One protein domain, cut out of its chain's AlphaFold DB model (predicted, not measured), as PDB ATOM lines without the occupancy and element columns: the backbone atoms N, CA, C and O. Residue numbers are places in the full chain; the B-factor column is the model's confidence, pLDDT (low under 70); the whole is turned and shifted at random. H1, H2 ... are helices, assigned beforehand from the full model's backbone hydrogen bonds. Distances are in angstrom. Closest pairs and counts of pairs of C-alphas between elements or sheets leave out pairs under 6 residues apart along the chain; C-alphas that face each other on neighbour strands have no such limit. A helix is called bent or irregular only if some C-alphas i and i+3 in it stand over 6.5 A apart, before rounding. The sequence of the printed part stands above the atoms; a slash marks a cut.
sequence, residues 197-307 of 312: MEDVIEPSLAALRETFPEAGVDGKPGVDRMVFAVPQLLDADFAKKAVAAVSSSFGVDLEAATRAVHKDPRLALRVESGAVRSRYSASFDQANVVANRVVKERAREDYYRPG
ATOM      1  N   MET A 197     -29.860  22.869  53.458       94.62
ATOM      2  CA  MET A 197     -31.246  23.377  53.462       94.62
ATOM      3  C   MET A 197     -31.312  24.722  54.185       94.62
ATOM      4  O   MET A 197     -31.765  25.710  53.610       94.62
ATOM      5  N   GLU A 198     -30.799  24.730  55.412       94.62
ATOM      6  CA  GLU A 198     -30.900  25.825  56.378       94.62
ATOM      7  C   GLU A 198     -30.011  27.009  55.985       94.62
ATOM      8  O   GLU A 198     -30.427  28.159  56.093       94.62
ATOM      9  N   ASP A 199     -28.810  26.746  55.458       94.69
ATOM     10  CA  ASP A 199     -27.847  27.819  55.171       94.69
ATOM     11  C   ASP A 199     -27.992  28.406  53.764       94.69
ATOM     12  O   ASP A 199     -27.545  29.524  53.500       94.69
ATOM     13  N   VAL A 200     -28.570  27.647  52.823       94.56
ATOM     14  CA  VAL A 200     -28.553  28.008  51.396       94.56
ATOM     15  C   VAL A 200     -29.953  28.092  50.813       94.56
ATOM     16  O   VAL A 200     -30.327  29.149  50.302       94.56
ATOM     17  N   ILE A 201     -30.732  27.010  50.849       95.88
ATOM     18  CA  ILE A 201     -32.014  26.951  50.132       95.88
ATOM     19  C   ILE A 201     -33.065  27.845  50.796       95.88
ATOM     20  O   ILE A 201     -33.658  28.686  50.119       95.88
ATOM     21  N   GLU A 202     -33.287  27.700  52.102       95.94
ATOM     22  CA  GLU A 202     -34.315  28.462  52.818       95.94
ATOM     23  C   GLU A 202     -34.049  29.976  52.827       95.94
ATOM     24  O   GLU A 202     -34.966  30.725  52.464       95.94
ATOM     25  N   PRO A 203     -32.823  30.462  53.119       96.81
ATOM     26  CA  PRO A 203     -32.522  31.889  53.049       96.81
ATOM     27  C   PRO A 203     -32.695  32.448  51.636       96.81
ATOM     28  O   PRO A 203     -33.218  33.548  51.459       96.81
ATOM     29  N   SER A 204     -32.320  31.678  50.608       96.31
ATOM     30  CA  SER A 204     -32.488  32.124  49.225       96.31
ATOM     31  C   SER A 204     -33.963  32.220  48.830       96.31
ATOM     32  O   SER A 204     -34.363  33.175  48.167       96.31
ATOM     33  N   LEU A 205     -34.804  31.283  49.280       96.31
ATOM     34  CA  LEU A 205     -36.252  31.367  49.081       96.31
ATOM     35  C   LEU A 205     -36.877  32.543  49.831       96.31
ATOM     36  O   LEU A 205     -37.773  33.188  49.288       96.31
ATOM     37  N   ALA A 206     -36.417  32.842  51.047       96.38
ATOM     38  CA  ALA A 206     -36.858  34.024  51.783       96.38
ATOM     39  C   ALA A 206     -36.523  35.309  51.008       96.38
ATOM     40  O   ALA A 206     -37.417  36.105  50.723       96.38
ATOM     41  N   ALA A 207     -35.280  35.445  50.538       96.88
ATOM     42  CA  ALA A 207     -34.847  36.582  49.727       96.88
ATOM     43  C   ALA A 207     -35.605  36.695  48.387       96.88
ATOM     44  O   ALA A 207     -35.862  37.797  47.892       96.88
ATOM     45  N   LEU A 208     -35.997  35.569  47.781       96.50
ATOM     46  CA  LEU A 208     -36.847  35.578  46.591       96.50
ATOM     47  C   LEU A 208     -38.272  36.037  46.891       96.50
ATOM     48  O   LEU A 208     -38.832  36.782  46.094       96.50
ATOM     49  N   ARG A 209     -38.859  35.638  48.023       96.19
ATOM     50  CA  ARG A 209     -40.193  36.110  48.438       96.19
ATOM     51  C   ARG A 209     -40.210  37.620  48.661       96.19
ATOM     52  O   ARG A 209     -41.170  38.269  48.270       96.19
ATOM     53  N   GLU A 210     -39.129  38.186  49.192       96.44
ATOM     54  CA  GLU A 210     -38.958  39.645  49.279       96.44
ATOM     55  C   GLU A 210     -38.851  40.304  47.898       96.44
ATOM     56  O   GLU A 210     -39.371  41.394  47.681       96.44
ATOM     57  N   THR A 211     -38.188  39.638  46.948       96.00
ATOM     58  CA  THR A 211     -38.017  40.147  45.577       96.00
ATOM     59  C   THR A 211     -39.323  40.083  44.775       96.00
ATOM     60  O   THR A 211     -39.567  40.940  43.928       96.00
ATOM     61  N   PHE A 212     -40.176  39.093  45.051       96.44
ATOM     62  CA  PHE A 212     -41.456  38.858  44.378       96.44
ATOM     63  C   PHE A 212     -42.623  38.865  45.384       96.44
ATOM     64  O   PHE A 212     -43.228  37.817  45.622       96.44
ATOM     65  N   PRO A 213     -42.987  40.028  45.954       94.00
ATOM     66  CA  PRO A 213     -44.003  40.112  47.008       94.00
ATOM     67  C   PRO A 213     -45.413  39.730  46.533       94.00
ATOM     68  O   PRO A 213     -46.244  39.315  47.333       94.00
ATOM     69  N   GLU A 214     -45.690  39.832  45.229       91.00
ATOM     70  CA  GLU A 214     -46.968  39.408  44.639       91.00
ATOM     71  C   GLU A 214     -47.069  37.880  44.428       91.00
ATOM     72  O   GLU A 214     -48.134  37.374  44.067       91.00
ATOM     73  N   ALA A 215     -45.978  37.125  44.609       93.06
ATOM     74  CA  ALA A 215     -45.975  35.684  44.378       93.06
ATOM     75  C   ALA A 215     -46.759  34.944  45.470       93.06
ATOM     76  O   ALA A 215     -46.457  35.058  46.655       93.06
ATOM     77  N   GLY A 216     -47.744  34.136  45.072       89.50
ATOM     78  CA  GLY A 216     -48.635  33.430  46.001       89.50
ATOM     79  C   GLY A 216     -49.853  34.239  46.466       89.50
ATOM     80  O   GLY A 216     -50.709  33.685  47.153       89.50
ATOM     81  N   VAL A 217     -49.960  35.516  46.086       91.81
ATOM     82  CA  VAL A 217     -51.106  36.386  46.402       91.81
ATOM     83  C   VAL A 217     -52.160  36.279  45.292       91.81
ATOM     84  O   VAL A 217     -51.819  36.068  44.130       91.81
ATOM     85  N   ASP A 218     -53.447  36.382  45.626       88.62
ATOM     86  CA  ASP A 218     -54.566  36.347  44.662       88.62
ATOM     87  C   ASP A 218     -54.606  35.095  43.759       88.62
ATOM     88  O   ASP A 218     -55.006  35.150  42.597       88.62
ATOM     89  N   GLY A 219     -54.149  33.948  44.272       86.88
ATOM     90  CA  GLY A 219     -54.097  32.692  43.512       86.88
ATOM     91  C   GLY A 219     -52.980  32.630  42.461       86.88
ATOM     92  O   GLY A 219     -52.917  31.669  41.692       86.88
ATOM     93  N   LYS A 220     -52.079  33.621  42.431       90.75
ATOM     94  CA  LYS A 220     -50.859  33.589  41.617       90.75
ATOM     95  C   LYS A 220     -49.918  32.470  42.089       90.75
ATOM     96  O   LYS A 220     -49.891  32.146  43.276       90.75
ATOM     97  N   PRO A 221     -49.087  31.898  41.199       91.50
ATOM     98  CA  PRO A 221     -48.082  30.919  41.593       91.50
ATOM     99  C   PRO A 221     -47.104  31.528  42.600       91.50
ATOM    100  O   PRO A 221     -46.651  32.668  42.445       91.50
ATOM    101  N   GLY A 222     -46.777  30.743  43.623       94.50
ATOM    102  CA  GLY A 222     -45.740  31.082  44.584       94.50
ATOM    103  C   GLY A 222     -44.338  31.018  43.976       94.50
ATOM    104  O   GLY A 222     -44.115  30.502  42.876       94.50
ATOM    105  N   VAL A 223     -43.372  31.531  44.736       95.69
ATOM    106  CA  VAL A 223     -41.940  31.480  44.395       95.69
ATOM    107  C   VAL A 223     -41.456  30.042  44.186       95.69
ATOM    108  O   VAL A 223     -40.625  29.786  43.322       95.69
ATOM    109  N   ASP A 224     -42.011  29.085  44.926       94.44
ATOM    110  CA  ASP A 224     -41.715  27.659  44.790       94.44
ATOM    111  C   ASP A 224     -41.982  27.152  43.363       94.44
ATOM    112  O   ASP A 224     -41.141  26.473  42.775       94.44
ATOM    113  N   ARG A 225     -43.101  27.562  42.753       94.19
ATOM    114  CA  ARG A 225     -43.433  27.226  41.360       94.19
ATOM    115  C   ARG A 225     -42.523  27.920  40.350       94.19
ATOM    116  O   ARG A 225     -42.226  27.329  39.312       94.19
ATOM    117  N   MET A 226     -42.067  29.138  40.643       95.12
ATOM    118  CA  MET A 226     -41.082  29.823  39.799       95.12
ATOM    119  C   MET A 226     -39.746  29.079  39.800       95.12
ATOM    120  O   MET A 226     -39.197  28.818  38.732       95.12
ATOM    121  N   VAL A 227     -39.260  28.690  40.982       95.44
ATOM    122  CA  VAL A 227     -38.021  27.911  41.138       95.44
ATOM    123  C   VAL A 227     -38.159  26.540  40.485       95.44
ATOM    124  O   VAL A 227     -37.243  26.095  39.806       95.44
ATOM    125  N   PHE A 228     -39.318  25.888  40.586       94.38
ATOM    126  CA  PHE A 228     -39.564  24.645  39.854       94.38
ATOM    127  C   PHE A 228     -39.438  24.820  38.332       94.38
ATOM    128  O   PHE A 228     -38.877  23.962  37.651       94.38
ATOM    129  N   ALA A 229     -39.936  25.935  37.789       92.75
ATOM    130  CA  ALA A 229     -39.849  26.225  36.360       92.75
ATOM    131  C   ALA A 229     -38.426  26.609  35.917       92.75
ATOM    132  O   ALA A 229     -38.019  26.267  34.801       92.75
ATOM    133  N   VAL A 230     -37.699  27.337  36.771       93.75
ATOM    134  CA  VAL A 230     -36.331  27.821  36.546       93.75
ATOM    135  C   VAL A 230     -35.527  27.702  37.849       93.75
ATOM    136  O   VAL A 230     -35.464  28.660  38.623       93.75
ATOM    137  N   PRO A 231     -34.880  26.550  38.104       93.12
ATOM    138  CA  PRO A 231     -34.154  26.323  39.357       93.12
ATOM    139  C   PRO A 231     -33.009  27.306  39.616       93.12
ATOM    140  O   PRO A 231     -32.678  27.574  40.766       93.12
ATOM    141  N   GLN A 232     -32.437  27.900  38.564       91.88
ATOM    142  CA  GLN A 232     -31.398  28.929  38.669       91.88
ATOM    143  C   GLN A 232     -31.864  30.163  39.449       91.88
ATOM    144  O   GLN A 232     -31.025  30.864  40.013       91.88
ATOM    145  N   LEU A 233     -33.179  30.416  39.507       94.69
ATOM    146  CA  LEU A 233     -33.744  31.503  40.304       94.69
ATOM    147  C   LEU A 233     -33.532  31.308  41.796       94.69
ATOM    148  O   LEU A 233     -33.567  32.300  42.505       94.69
ATOM    149  N   LEU A 234     -33.251  30.088  42.269       94.94
ATOM    150  CA  LEU A 234     -32.871  29.860  43.662       94.94
ATOM    151  C   LEU A 234     -31.625  30.666  44.067       94.94
ATOM    152  O   LEU A 234     -31.377  30.857  45.244       94.94
ATOM    153  N   ASP A 235     -30.838  31.170  43.118       94.62
ATOM    154  CA  ASP A 235     -29.861  32.223  43.379       94.62
ATOM    155  C   ASP A 235     -30.575  33.590  43.406       94.62
ATOM    156  O   ASP A 235     -30.865  34.189  42.366       94.62
ATOM    157  N   ALA A 236     -30.883  34.079  44.611       93.88
ATOM    158  CA  ALA A 236     -31.624  35.326  44.798       93.88
ATOM    159  C   ALA A 236     -30.885  36.555  44.235       93.88
ATOM    160  O   ALA A 236     -31.522  37.479  43.721       93.88
ATOM    161  N   ASP A 237     -29.549  36.566  44.274       93.88
ATOM    162  CA  ASP A 237     -28.751  37.649  43.697       93.88
ATOM    163  C   ASP A 237     -28.838  37.638  42.173       93.88
ATOM    164  O   ASP A 237     -28.970  38.694  41.545       93.88
ATOM    165  N   PHE A 238     -28.804  36.449  41.567       93.75
ATOM    166  CA  PHE A 238     -29.076  36.296  40.142       93.75
ATOM    167  C   PHE A 238     -30.480  36.789  39.788       93.75
ATOM    168  O   PHE A 238     -30.608  37.578  38.855       93.75
ATOM    169  N   ALA A 239     -31.513  36.401  40.540       95.12
ATOM    170  CA  ALA A 239     -32.882  36.841  40.277       95.12
ATOM    171  C   ALA A 239     -33.013  38.376  40.319       95.12
ATOM    172  O   ALA A 239     -33.557  38.971  39.388       95.12
ATOM    173  N   LYS A 240     -32.433  39.036  41.333       95.44
ATOM    174  CA  LYS A 240     -32.413  40.507  41.446       95.44
ATOM    175  C   LYS A 240     -31.704  41.168  40.261       95.44
ATOM    176  O   LYS A 240     -32.232  42.105  39.660       95.44
ATOM    177  N   LYS A 241     -30.526  40.660  39.883       94.38
ATOM    178  CA  LYS A 241     -29.766  41.161  38.725       94.38
ATOM    179  C   LYS A 241     -30.514  40.939  37.411       94.38
ATOM    180  O   LYS A 241     -30.510  41.821  36.559       94.38
ATOM    181  N   ALA A 242     -31.177  39.796  37.258       93.31
ATOM    182  CA  ALA A 242     -31.973  39.480  36.082       93.31
ATOM    183  C   ALA A 242     -33.175  40.427  35.953       93.31
ATOM    184  O   ALA A 242     -33.397  40.975  34.879       93.31
ATOM    185  N   VAL A 243     -33.896  40.710  37.042       95.44
ATOM    186  CA  VAL A 243     -34.988  41.702  37.045       95.44
ATOM    187  C   VAL A 243     -34.474  43.092  36.648       95.44
ATOM    188  O   VAL A 243     -35.064  43.737  35.779       95.44
ATOM    189  N   ALA A 244     -33.341  43.539  37.201       94.31
ATOM    190  CA  ALA A 244     -32.729  44.817  36.826       94.31
ATOM    191  C   ALA A 244     -32.301  44.857  35.343       94.31
ATOM    192  O   ALA A 244     -32.482  45.870  34.658       94.31
ATOM    193  N   ALA A 245     -31.777  43.745  34.822       91.94
ATOM    194  CA  ALA A 245     -31.402  43.611  33.418       91.94
ATOM    195  C   ALA A 245     -32.627  43.607  32.487       91.94
ATOM    196  O   ALA A 245     -32.583  44.233  31.428       91.94
ATOM    197  N   VAL A 246     -33.732  42.969  32.886       91.94
ATOM    198  CA  VAL A 246     -35.023  43.021  32.181       91.94
ATOM    199  C   VAL A 246     -35.552  44.457  32.165       91.94
ATOM    200  O   VAL A 246     -35.850  44.974  31.091       91.94
ATOM    201  N   SER A 247     -35.595  45.135  33.316       94.19
ATOM    202  CA  SER A 247     -36.004  46.546  33.421       94.19
ATOM    203  C   SER A 247     -35.214  47.432  32.452       94.19
ATOM    204  O   SER A 247     -35.806  48.121  31.618       94.19
ATOM    205  N   SER A 248     -33.884  47.307  32.462       91.88
ATOM    206  CA  SER A 248     -32.992  48.077  31.586       91.88
ATOM    207  C   SER A 248     -33.176  47.739  30.101       91.88
ATOM    208  O   SER A 248     -33.218  48.634  29.262       91.88
ATOM    209  N   SER A 249     -33.313  46.453  29.759       88.69
ATOM    210  CA  SER A 249     -33.399  45.990  28.364       88.69
ATOM    211  C   SER A 249     -34.727  46.349  27.701       88.69
ATOM    212  O   SER A 249     -34.773  46.583  26.493       88.69
ATOM    213  N   PHE A 250     -35.815  46.371  28.473       87.62
ATOM    214  CA  PHE A 250     -37.155  46.666  27.967       87.62
ATOM    215  C   PHE A 250     -37.601  48.111  28.203       87.62
ATOM    216  O   PHE A 250     -38.668  48.478  27.711       87.62
ATOM    217  N   GLY A 251     -36.809  48.918  28.918       92.75
ATOM    218  CA  GLY A 251     -37.151  50.303  29.247       92.75
ATOM    219  C   GLY A 251     -38.401  50.406  30.120       92.75
ATOM    220  O   GLY A 251     -39.219  51.299  29.920       92.75
ATOM    221  N   VAL A 252     -38.582  49.455  31.037       95.06
ATOM    222  CA  VAL A 252     -39.707  49.416  31.986       95.06
ATOM    223  C   VAL A 252     -39.190  49.638  33.399       95.06
ATOM    224  O   VAL A 252     -38.023  49.361  33.679       95.06
ATOM    225  N   ASP A 253     -40.042  50.124  34.299       96.94
ATOM    226  CA  ASP A 253     -39.672  50.227  35.709       96.94
ATOM    227  C   ASP A 253     -39.392  48.844  36.335       96.94
ATOM    228  O   ASP A 253     -39.691  47.782  35.768       96.94
ATOM    229  N   LEU A 254     -38.753  48.860  37.506       95.75
ATOM    230  CA  LEU A 254     -38.343  47.638  38.192       95.75
ATOM    231  C   LEU A 254     -39.553  46.781  38.587       95.75
ATOM    232  O   LEU A 254     -39.491  45.562  38.507       95.75
ATOM    233  N   GLU A 255     -40.663  47.409  38.966       95.94
ATOM    234  CA  GLU A 255     -41.874  46.734  39.430       95.94
ATOM    235  C   GLU A 255     -42.570  45.962  38.296       95.94
ATOM    236  O   GLU A 255     -42.942  44.795  38.441       95.94
ATOM    237  N   ALA A 256     -42.677  46.573  37.115       95.25
ATOM    238  CA  ALA A 256     -43.166  45.942  35.901       95.25
ATOM    239  C   ALA A 256     -42.231  44.823  35.429       95.25
ATOM    240  O   ALA A 256     -42.718  43.786  34.976       95.25
ATOM    241  N   ALA A 257     -40.911  44.990  35.564       95.12
ATOM    242  CA  ALA A 257     -39.953  43.923  35.284       95.12
ATOM    243  C   ALA A 257     -40.109  42.742  36.257       95.12
ATOM    244  O   ALA A 257     -40.138  41.595  35.811       95.12
ATOM    245  N   THR A 258     -40.281  43.005  37.557       96.31
ATOM    246  CA  THR A 258     -40.554  41.981  38.577       96.31
ATOM    247  C   THR A 258     -41.815  41.197  38.231       96.31
ATOM    248  O   THR A 258     -41.778  39.969  38.186       96.31
ATOM    249  N   ARG A 259     -42.915  41.888  37.899       94.81
ATOM    250  CA  ARG A 259     -44.157  41.243  37.446       94.81
ATOM    251  C   ARG A 259     -43.969  40.437  36.167       94.81
ATOM    252  O   ARG A 259     -44.518  39.347  36.047       94.81
ATOM    253  N   ALA A 260     -43.189  40.942  35.212       94.19
ATOM    254  CA  ALA A 260     -42.909  40.227  33.973       94.19
ATOM    255  C   ALA A 260     -42.133  38.927  34.235       94.19
ATOM    256  O   ALA A 260     -42.504  37.889  33.694       94.19
ATOM    257  N   VAL A 261     -41.108  38.958  35.091       95.00
ATOM    258  CA  VAL A 261     -40.335  37.764  35.477       95.00
ATOM    259  C   VAL A 261     -41.173  36.798  36.319       95.00
ATOM    260  O   VAL A 261     -41.055  35.590  36.156       95.00
ATOM    261  N   HIS A 262     -42.057  37.289  37.188       95.31
ATOM    262  CA  HIS A 262     -43.005  36.436  37.918       95.31
ATOM    263  C   HIS A 262     -43.963  35.695  36.968       95.31
ATOM    264  O   HIS A 262     -44.194  34.490  37.114       95.31
ATOM    265  N   LYS A 263     -44.449  36.406  35.947       93.25
ATOM    266  CA  LYS A 263     -45.321  35.883  34.889       93.25
ATOM    267  C   LYS A 263     -44.625  34.915  33.924       93.25
ATOM    268  O   LYS A 263     -45.275  34.015  33.396       93.25
ATOM    269  N   ASP A 264     -43.335  35.108  33.664       93.94
ATOM    270  CA  ASP A 264     -42.498  34.186  32.894       93.94
ATOM    271  C   ASP A 264     -41.059  34.169  33.456       93.94
ATOM    272  O   ASP A 264     -40.243  35.027  33.101       93.94
ATOM    273  N   PRO A 265     -40.672  33.185  34.292       94.19
ATOM    274  CA  PRO A 265     -39.423  33.184  35.027       94.19
ATOM    275  C   PRO A 265     -38.268  32.847  34.086       94.19
ATOM    276  O   PRO A 265     -37.113  33.127  34.391       94.19
ATOM    277  N   ARG A 266     -38.564  32.310  32.890       91.56
ATOM    278  CA  ARG A 266     -37.570  32.073  31.839       91.56
ATOM    279  C   ARG A 266     -37.071  33.371  31.221       91.56
ATOM    280  O   ARG A 266     -35.986  33.363  30.642       91.56
ATOM    281  N   LEU A 267     -37.784  34.491  31.383       90.69
ATOM    282  CA  LEU A 267     -37.263  35.807  31.006       90.69
ATOM    283  C   LEU A 267     -35.947  36.118  31.726       90.69
ATOM    284  O   LEU A 267     -35.076  36.744  31.125       90.69
ATOM    285  N   ALA A 268     -35.760  35.618  32.953       90.56
ATOM    286  CA  ALA A 268     -34.508  35.780  33.684       90.56
ATOM    287  C   ALA A 268     -33.320  35.089  32.991       90.56
ATOM    288  O   ALA A 268     -32.209  35.606  33.021       90.56
ATOM    289  N   LEU A 269     -33.554  33.962  32.307       88.50
ATOM    290  CA  LEU A 269     -32.515  33.251  31.552       88.50
ATOM    291  C   LEU A 269     -32.160  33.958  30.236       88.50
ATOM    292  O   LEU A 269     -31.040  33.843  29.751       88.50
ATOM    293  N   ARG A 270     -33.091  34.721  29.648       85.38
ATOM    294  CA  ARG A 270     -32.849  35.458  28.390       85.38
ATOM    295  C   ARG A 270     -31.921  36.659  28.565       85.38
ATOM    296  O   ARG A 270     -31.332  37.123  27.595       85.38
ATOM    297  N   VAL A 271     -31.825  37.172  29.789       81.69
ATOM    298  CA  VAL A 271     -30.898  38.249  30.166       81.69
ATOM    299  C   VAL A 271     -29.630  37.715  30.839       81.69
ATOM    300  O   VAL A 271     -28.805  38.509  31.298       81.69
ATOM    301  N   GLU A 272     -29.459  36.387  30.897       69.75
ATOM    302  CA  GLU A 272     -28.241  35.779  31.420       69.75
ATOM    303  C   GLU A 272     -27.061  36.214  30.543       69.75
ATOM    304  O   GLU A 272     -27.036  36.048  29.322       69.75
ATOM    305  N   SER A 273     -26.075  36.835  31.177       69.25
ATOM    306  CA  SER A 273     -24.875  37.359  30.530       69.25
ATOM    307  C   SER A 273     -23.677  37.093  31.430       69.25
ATOM    308  O   SER A 273     -23.834  36.715  32.588       69.25
ATOM    309  N   GLY A 274     -22.456  37.336  30.948       60.72
ATOM    310  CA  GLY A 274     -21.263  37.193  31.793       60.72
ATOM    311  C   GLY A 274     -21.330  38.000  33.104       60.72
ATOM    312  O   GLY A 274     -20.746  37.581  34.098       60.72
ATOM    313  N   ALA A 275     -22.075  39.114  33.128       66.56
ATOM    314  CA  ALA A 275     -22.291  39.948  34.315       66.56
ATOM    315  C   ALA A 275     -23.508  39.523  35.168       66.56
ATOM    316  O   ALA A 275     -23.608  39.893  36.338       66.56
ATOM    317  N   VAL A 276     -24.425  38.743  34.593       73.62
ATOM    318  CA  VAL A 276     -25.662  38.262  35.220       73.62
ATOM    319  C   VAL A 276     -25.682  36.749  35.069       73.62
ATOM    320  O   VAL A 276     -26.317  36.226  34.160       73.62
ATOM    321  N   ARG A 277     -24.923  36.052  35.918       78.75
ATOM    322  CA  ARG A 277     -24.803  34.591  35.891       78.75
ATOM    323  C   ARG A 277     -25.195  34.012  37.241       78.75
ATOM    324  O   ARG A 277     -24.713  34.484  38.269       78.75
ATOM    325  N   SER A 278     -26.047  32.992  37.214       81.69
ATOM    326  CA  SER A 278     -26.377  32.209  38.405       81.69
ATOM    327  C   SER A 278     -25.187  31.344  38.807       81.69
ATOM    328  O   SER A 278     -24.543  30.734  37.946       81.69
ATOM    329  N   ARG A 279     -24.931  31.209  40.113       82.69
ATOM    330  CA  ARG A 279     -23.926  30.263  40.632       82.69
ATOM    331  C   ARG A 279     -24.207  28.809  40.238       82.69
ATOM    332  O   ARG A 279     -23.292  27.995  40.198       82.69
ATOM    333  N   TYR A 280     -25.459  28.495  39.906       79.00
ATOM    334  CA  TYR A 280     -25.898  27.158  39.505       79.00
ATOM    335  C   TYR A 280     -25.738  26.879  38.001       79.00
ATOM    336  O   TYR A 280     -25.989  25.766  37.542       79.00
ATOM    337  N   SER A 281     -25.308  27.874  37.222       76.94
ATOM    338  CA  SER A 281     -25.058  27.750  35.785       76.94
ATOM    339  C   SER A 281     -23.643  27.206  35.549       76.94
ATOM    340  O   SER A 281     -22.669  27.962  35.539       76.94
ATOM    341  N   ALA A 282     -23.500  25.886  35.374       64.44
ATOM    342  CA  ALA A 282     -22.198  25.228  35.175       64.44
ATOM    343  C   ALA A 282     -21.491  25.676  33.878       64.44
ATOM    344  O   ALA A 282     -20.273  25.856  33.845       64.44
ATOM    345  N   SER A 283     -22.260  25.951  32.827       64.19
ATOM    346  CA  SER A 283     -21.786  26.454  31.536       64.19
ATOM    347  C   SER A 283     -22.720  27.554  31.055       64.19
ATOM    348  O   SER A 283     -23.931  27.386  31.154       64.19
ATOM    349  N   PHE A 284     -22.165  28.649  30.525       61.44
ATOM    350  CA  PHE A 284     -22.961  29.713  29.915       61.44
ATOM    351  C   PHE A 284     -23.787  29.127  28.768       61.44
ATOM    352  O   PHE A 284     -23.234  28.764  27.727       61.44
ATOM    353  N   ASP A 285     -25.092  28.984  28.990       58.38
ATOM    354  CA  ASP A 285     -25.993  28.415  28.001       58.38
ATOM    355  C   ASP A 285     -26.379  29.491  26.982       58.38
ATOM    356  O   ASP A 285     -27.335  30.250  27.150       58.38
ATOM    357  N   GLN A 286     -25.603  29.556  25.900       59.06
ATOM    358  CA  GLN A 286     -25.875  30.455  24.779       59.06
ATOM    359  C   GLN A 286     -27.185  30.128  24.055       59.06
ATOM    360  O   GLN A 286     -27.641  30.957  23.270       59.06
ATOM    361  N   ALA A 287     -27.818  28.973  24.308       55.94
ATOM    362  CA  ALA A 287     -29.053  28.594  23.625       55.94
ATOM    363  C   ALA A 287     -30.198  29.587  23.875       55.94
ATOM    364  O   ALA A 287     -31.080  29.729  23.031       55.94
ATOM    365  N   ASN A 288     -30.167  30.305  25.004       55.00
ATOM    366  CA  ASN A 288     -31.184  31.295  25.361       55.00
ATOM    367  C   ASN A 288     -30.786  32.740  25.003       55.00
ATOM    368  O   ASN A 288     -31.613  33.649  25.107       55.00
ATOM    369  N   VAL A 289     -29.547  32.959  24.551       55.31
ATOM    370  CA  VAL A 289     -29.004  34.282  24.218       55.31
ATOM    371  C   VAL A 289     -29.206  34.544  22.729       55.31
ATOM    372  O   VAL A 289     -28.327  34.326  21.897       55.31
ATOM    373  N   VAL A 290     -30.393  35.026  22.367       49.53
ATOM    374  CA  VAL A 290     -30.691  35.397  20.979       49.53
ATOM    375  C   VAL A 290     -30.160  36.812  20.706       49.53
ATOM    376  O   VAL A 290     -30.758  37.811  21.091       49.53
ATOM    377  N   ALA A 291     -29.001  36.892  20.047       43.12
ATOM    378  CA  ALA A 291     -28.502  38.061  19.309       43.12
ATOM    379  C   ALA A 291     -28.508  39.430  20.037       43.12
ATOM    380  O   ALA A 291     -28.930  40.425  19.447       43.12
ATOM    381  N   ASN A 292     -28.037  39.519  21.291       46.53
ATOM    382  CA  ASN A 292     -27.923  40.782  22.059       46.53
ATOM    383  C   ASN A 292     -29.209  41.644  22.104       46.53
ATOM    384  O   ASN A 292     -29.165  42.825  22.451       46.53
ATOM    385  N   ARG A 293     -30.366  41.075  21.755       44.56
ATOM    386  CA  ARG A 293     -31.677  41.718  21.788       44.56
ATOM    387  C   ARG A 293     -32.670  40.694  22.291       44.56
ATOM    388  O   ARG A 293     -32.980  39.728  21.602       44.56
ATOM    389  N   VAL A 294     -33.199  40.936  23.484       47.00
ATOM    390  CA  VAL A 294     -34.265  40.110  24.045       47.00
ATOM    391  C   VAL A 294     -35.510  40.287  23.170       47.00
ATOM    392  O   VAL A 294     -36.208  41.299  23.240       47.00
ATOM    393  N   VAL A 295     -35.759  39.329  22.277       42.19
ATOM    394  CA  VAL A 295     -36.933  39.336  21.399       42.19
ATOM    395  C   VAL A 295     -38.186  39.165  22.262       42.19
ATOM    396  O   VAL A 295     -38.283  38.238  23.069       42.19
ATOM    397  N   LYS A 296     -39.160  40.070  22.096       43.28
ATOM    398  CA  LYS A 296     -40.499  39.941  22.687       43.28
ATOM    399  C   LYS A 296     -41.249  38.807  21.993       43.28
ATOM    400  O   LYS A 296     -41.959  39.027  21.020       43.28
ATOM    401  N   GLU A 297     -41.123  37.602  22.519       45.44
ATOM    402  CA  GLU A 297     -42.084  36.541  22.233       45.44
ATOM    403  C   GLU A 297     -43.317  36.758  23.131       45.44
ATOM    404  O   GLU A 297     -43.224  36.671  24.354       45.44
ATOM    405  N   ARG A 298     -44.474  37.104  22.549       47.84
ATOM    406  CA  ARG A 298     -45.791  36.961  23.209       47.84
ATOM    407  C   ARG A 298     -46.274  35.532  22.919       47.84
ATOM    408  O   ARG A 298     -46.228  35.136  21.765       47.84
ATOM    409  N   ALA A 299     -46.778  34.717  23.843       51.12
ATOM    410  CA  ALA A 299     -47.112  34.879  25.256       51.12
ATOM    411  C   ALA A 299     -47.046  33.503  25.951       51.12
ATOM    412  O   ALA A 299     -47.223  32.479  25.286       51.12
ATOM    413  N   ARG A 300     -46.942  33.461  27.289       45.59
ATOM    414  CA  ARG A 300     -47.534  32.339  28.030       45.59
ATOM    415  C   ARG A 300     -47.973  32.695  29.447       45.59
ATOM    416  O   ARG A 300     -47.156  33.029  30.286       45.59
ATOM    417  N   GLU A 301     -49.262  32.503  29.696       45.25
ATOM    418  CA  GLU A 301     -49.820  32.034  30.963       45.25
ATOM    419  C   GLU A 301     -50.889  30.984  30.616       45.25
ATOM    420  O   GLU A 301     -51.802  31.250  29.846       45.25
ATOM    421  N   ASP A 302     -50.685  29.773  31.124       54.19
ATOM    422  CA  ASP A 302     -51.689  28.844  31.674       54.19
ATOM    423  C   ASP A 302     -50.861  27.998  32.672       54.19
ATOM    424  O   ASP A 302     -50.577  26.813  32.483       54.19
ATOM    425  N   TYR A 303     -50.266  28.759  33.605       40.25
ATOM    426  CA  TYR A 303     -49.327  28.462  34.695       40.25
ATOM    427  C   TYR A 303     -48.494  27.146  34.591       40.25
ATOM    428  O   TYR A 303     -48.803  26.132  35.205       40.25
ATOM    429  N   TYR A 304     -47.395  27.175  33.818       52.47
ATOM    430  CA  TYR A 304     -46.219  26.256  33.824       52.47
ATOM    431  C   TYR A 304     -46.397  24.706  33.759       52.47
ATOM    432  O   TYR A 304     -45.692  23.980  34.457       52.47
ATOM    433  N   ARG A 305     -47.247  24.146  32.879       46.06
ATOM    434  CA  ARG A 305     -47.396  22.671  32.671       46.06
ATOM    435  C   ARG A 305     -46.094  21.913  32.306       46.06
ATOM    436  O   ARG A 305     -45.460  22.262  31.306       46.06
ATOM    437  N   PRO A 306     -45.828  20.761  32.965       41.12
ATOM    438  CA  PRO A 306     -46.182  19.464  32.373       41.12
ATOM    439  C   PRO A 306     -47.212  18.704  33.230       41.12
ATOM    440  O   PRO A 306     -47.013  18.489  34.418       41.12
ATOM    441  N   GLY A 307     -48.327  18.315  32.598       42.56
ATOM    442  CA  GLY A 307     -49.479  17.649  33.220       42.56
ATOM    443  C   GLY A 307     -50.776  18.441  33.024       42.56
ATOM    444  O   GLY A 307     -51.062  19.394  33.746       42.56
TER     445      GLY A 307
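What this domain is: This is residues 197 to 307 of the 312 residues of an uncharacterized protein of Micromonas commoda (strain RCC299 / NOUM17 / CCMP2709) (UniProt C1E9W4). Short and medium helices make a small body: H4 and H5 cross on one side of it, H2 and H3 form the other side, and the short H6 sits near the middle, packed on H4. H1 lies across one end, running beside the first part of H4 and meeting H2 and H3, while the long unnamed stretch of residues 271 to 307 loops round the outside of the body. The printed part has 111 residues, with six named helices, H1 to H6 in order along the chain, and no named strand. The class is all helix, although under half of the residues, 55 of 111, are in named elements. The whole is compact, with a radius of gyration of the C-alphas of 13.4 A, and rounded, spanning 37 by 32 by 30 A.

How they stand to each other: H1, residues 197 to 211, touches H2, residues 223 to 229, with residues 205 to 209 alone; their closest C-alphas, those of Arg 209 and Val 223, are 6.4 A apart, and the helices are about perpendicular at 77 degrees. H1 also touches H3, residues 231 to 234, closest at the C-alphas of Ser 204 and Leu 234, 6.0 A apart. H2 and H3 only just touch, only at the corner, with 3 pairs of C-alphas within 8 A; the closest, Val 227 and Leu 233, are 5.6 A apart. H4, residues 236 to 250, touches H1 with residues 236 to 240 alone, at a shallow tilt of 28 degrees, the same way; the closest C-alphas, of Leu 208 and Ala 236, are 5.5 A apart. H5, residues 254 to 263, touches H4 at residues 243 to 247 of H4 alone, only just about perpendicular at 72 degrees; the closest C-alphas, of Ser 247 and Ala 257, are 5.1 A apart. H6, residues 267 to 270, touches H4, with the closest C-alphas, of Ala 242 and Ala 268, 5.1 A apart. H5 and H6 only just touch, only at the corner, with 3 pairs of C-alphas within 8 A; the closest, Val 261 and Leu 267, are 5.8 A apart. H1 and H6 are apart, and so are H2 and H4. Every O i to N i+4 pair is within hydrogen-bond range in H2, H4 and H5, against 9 of 11 in H1, while H3 and H6 are too short for such a pair.

Where its parts are: H1 begins at C-alpha 197, (-31.246, 23.377, 53.462), and is 19.7 A long; it is only just irregular, with C-alphas 199 and 202 6.9 A apart. H2 is 9.8 A long and H3 5.7 A. H4 runs 21.0 A to C-alpha 250 at (-37.155, 46.666, 27.967). H5 is 14.1 A long, and H6, 5.1 A long, ends at C-alpha 270, (-32.849, 35.458, 28.390).

The domain as a whole: The two C-alphas farthest apart, those of Glu 198 and Ala 291, are 39.1 A apart. The printed part has no cut. The link from H1 to H2, 11 residues, is long; the other links between helices are tight. The mean pLDDT of the printed part is 81.6, and residues 272 to 275 and 282 to 307 are under 70.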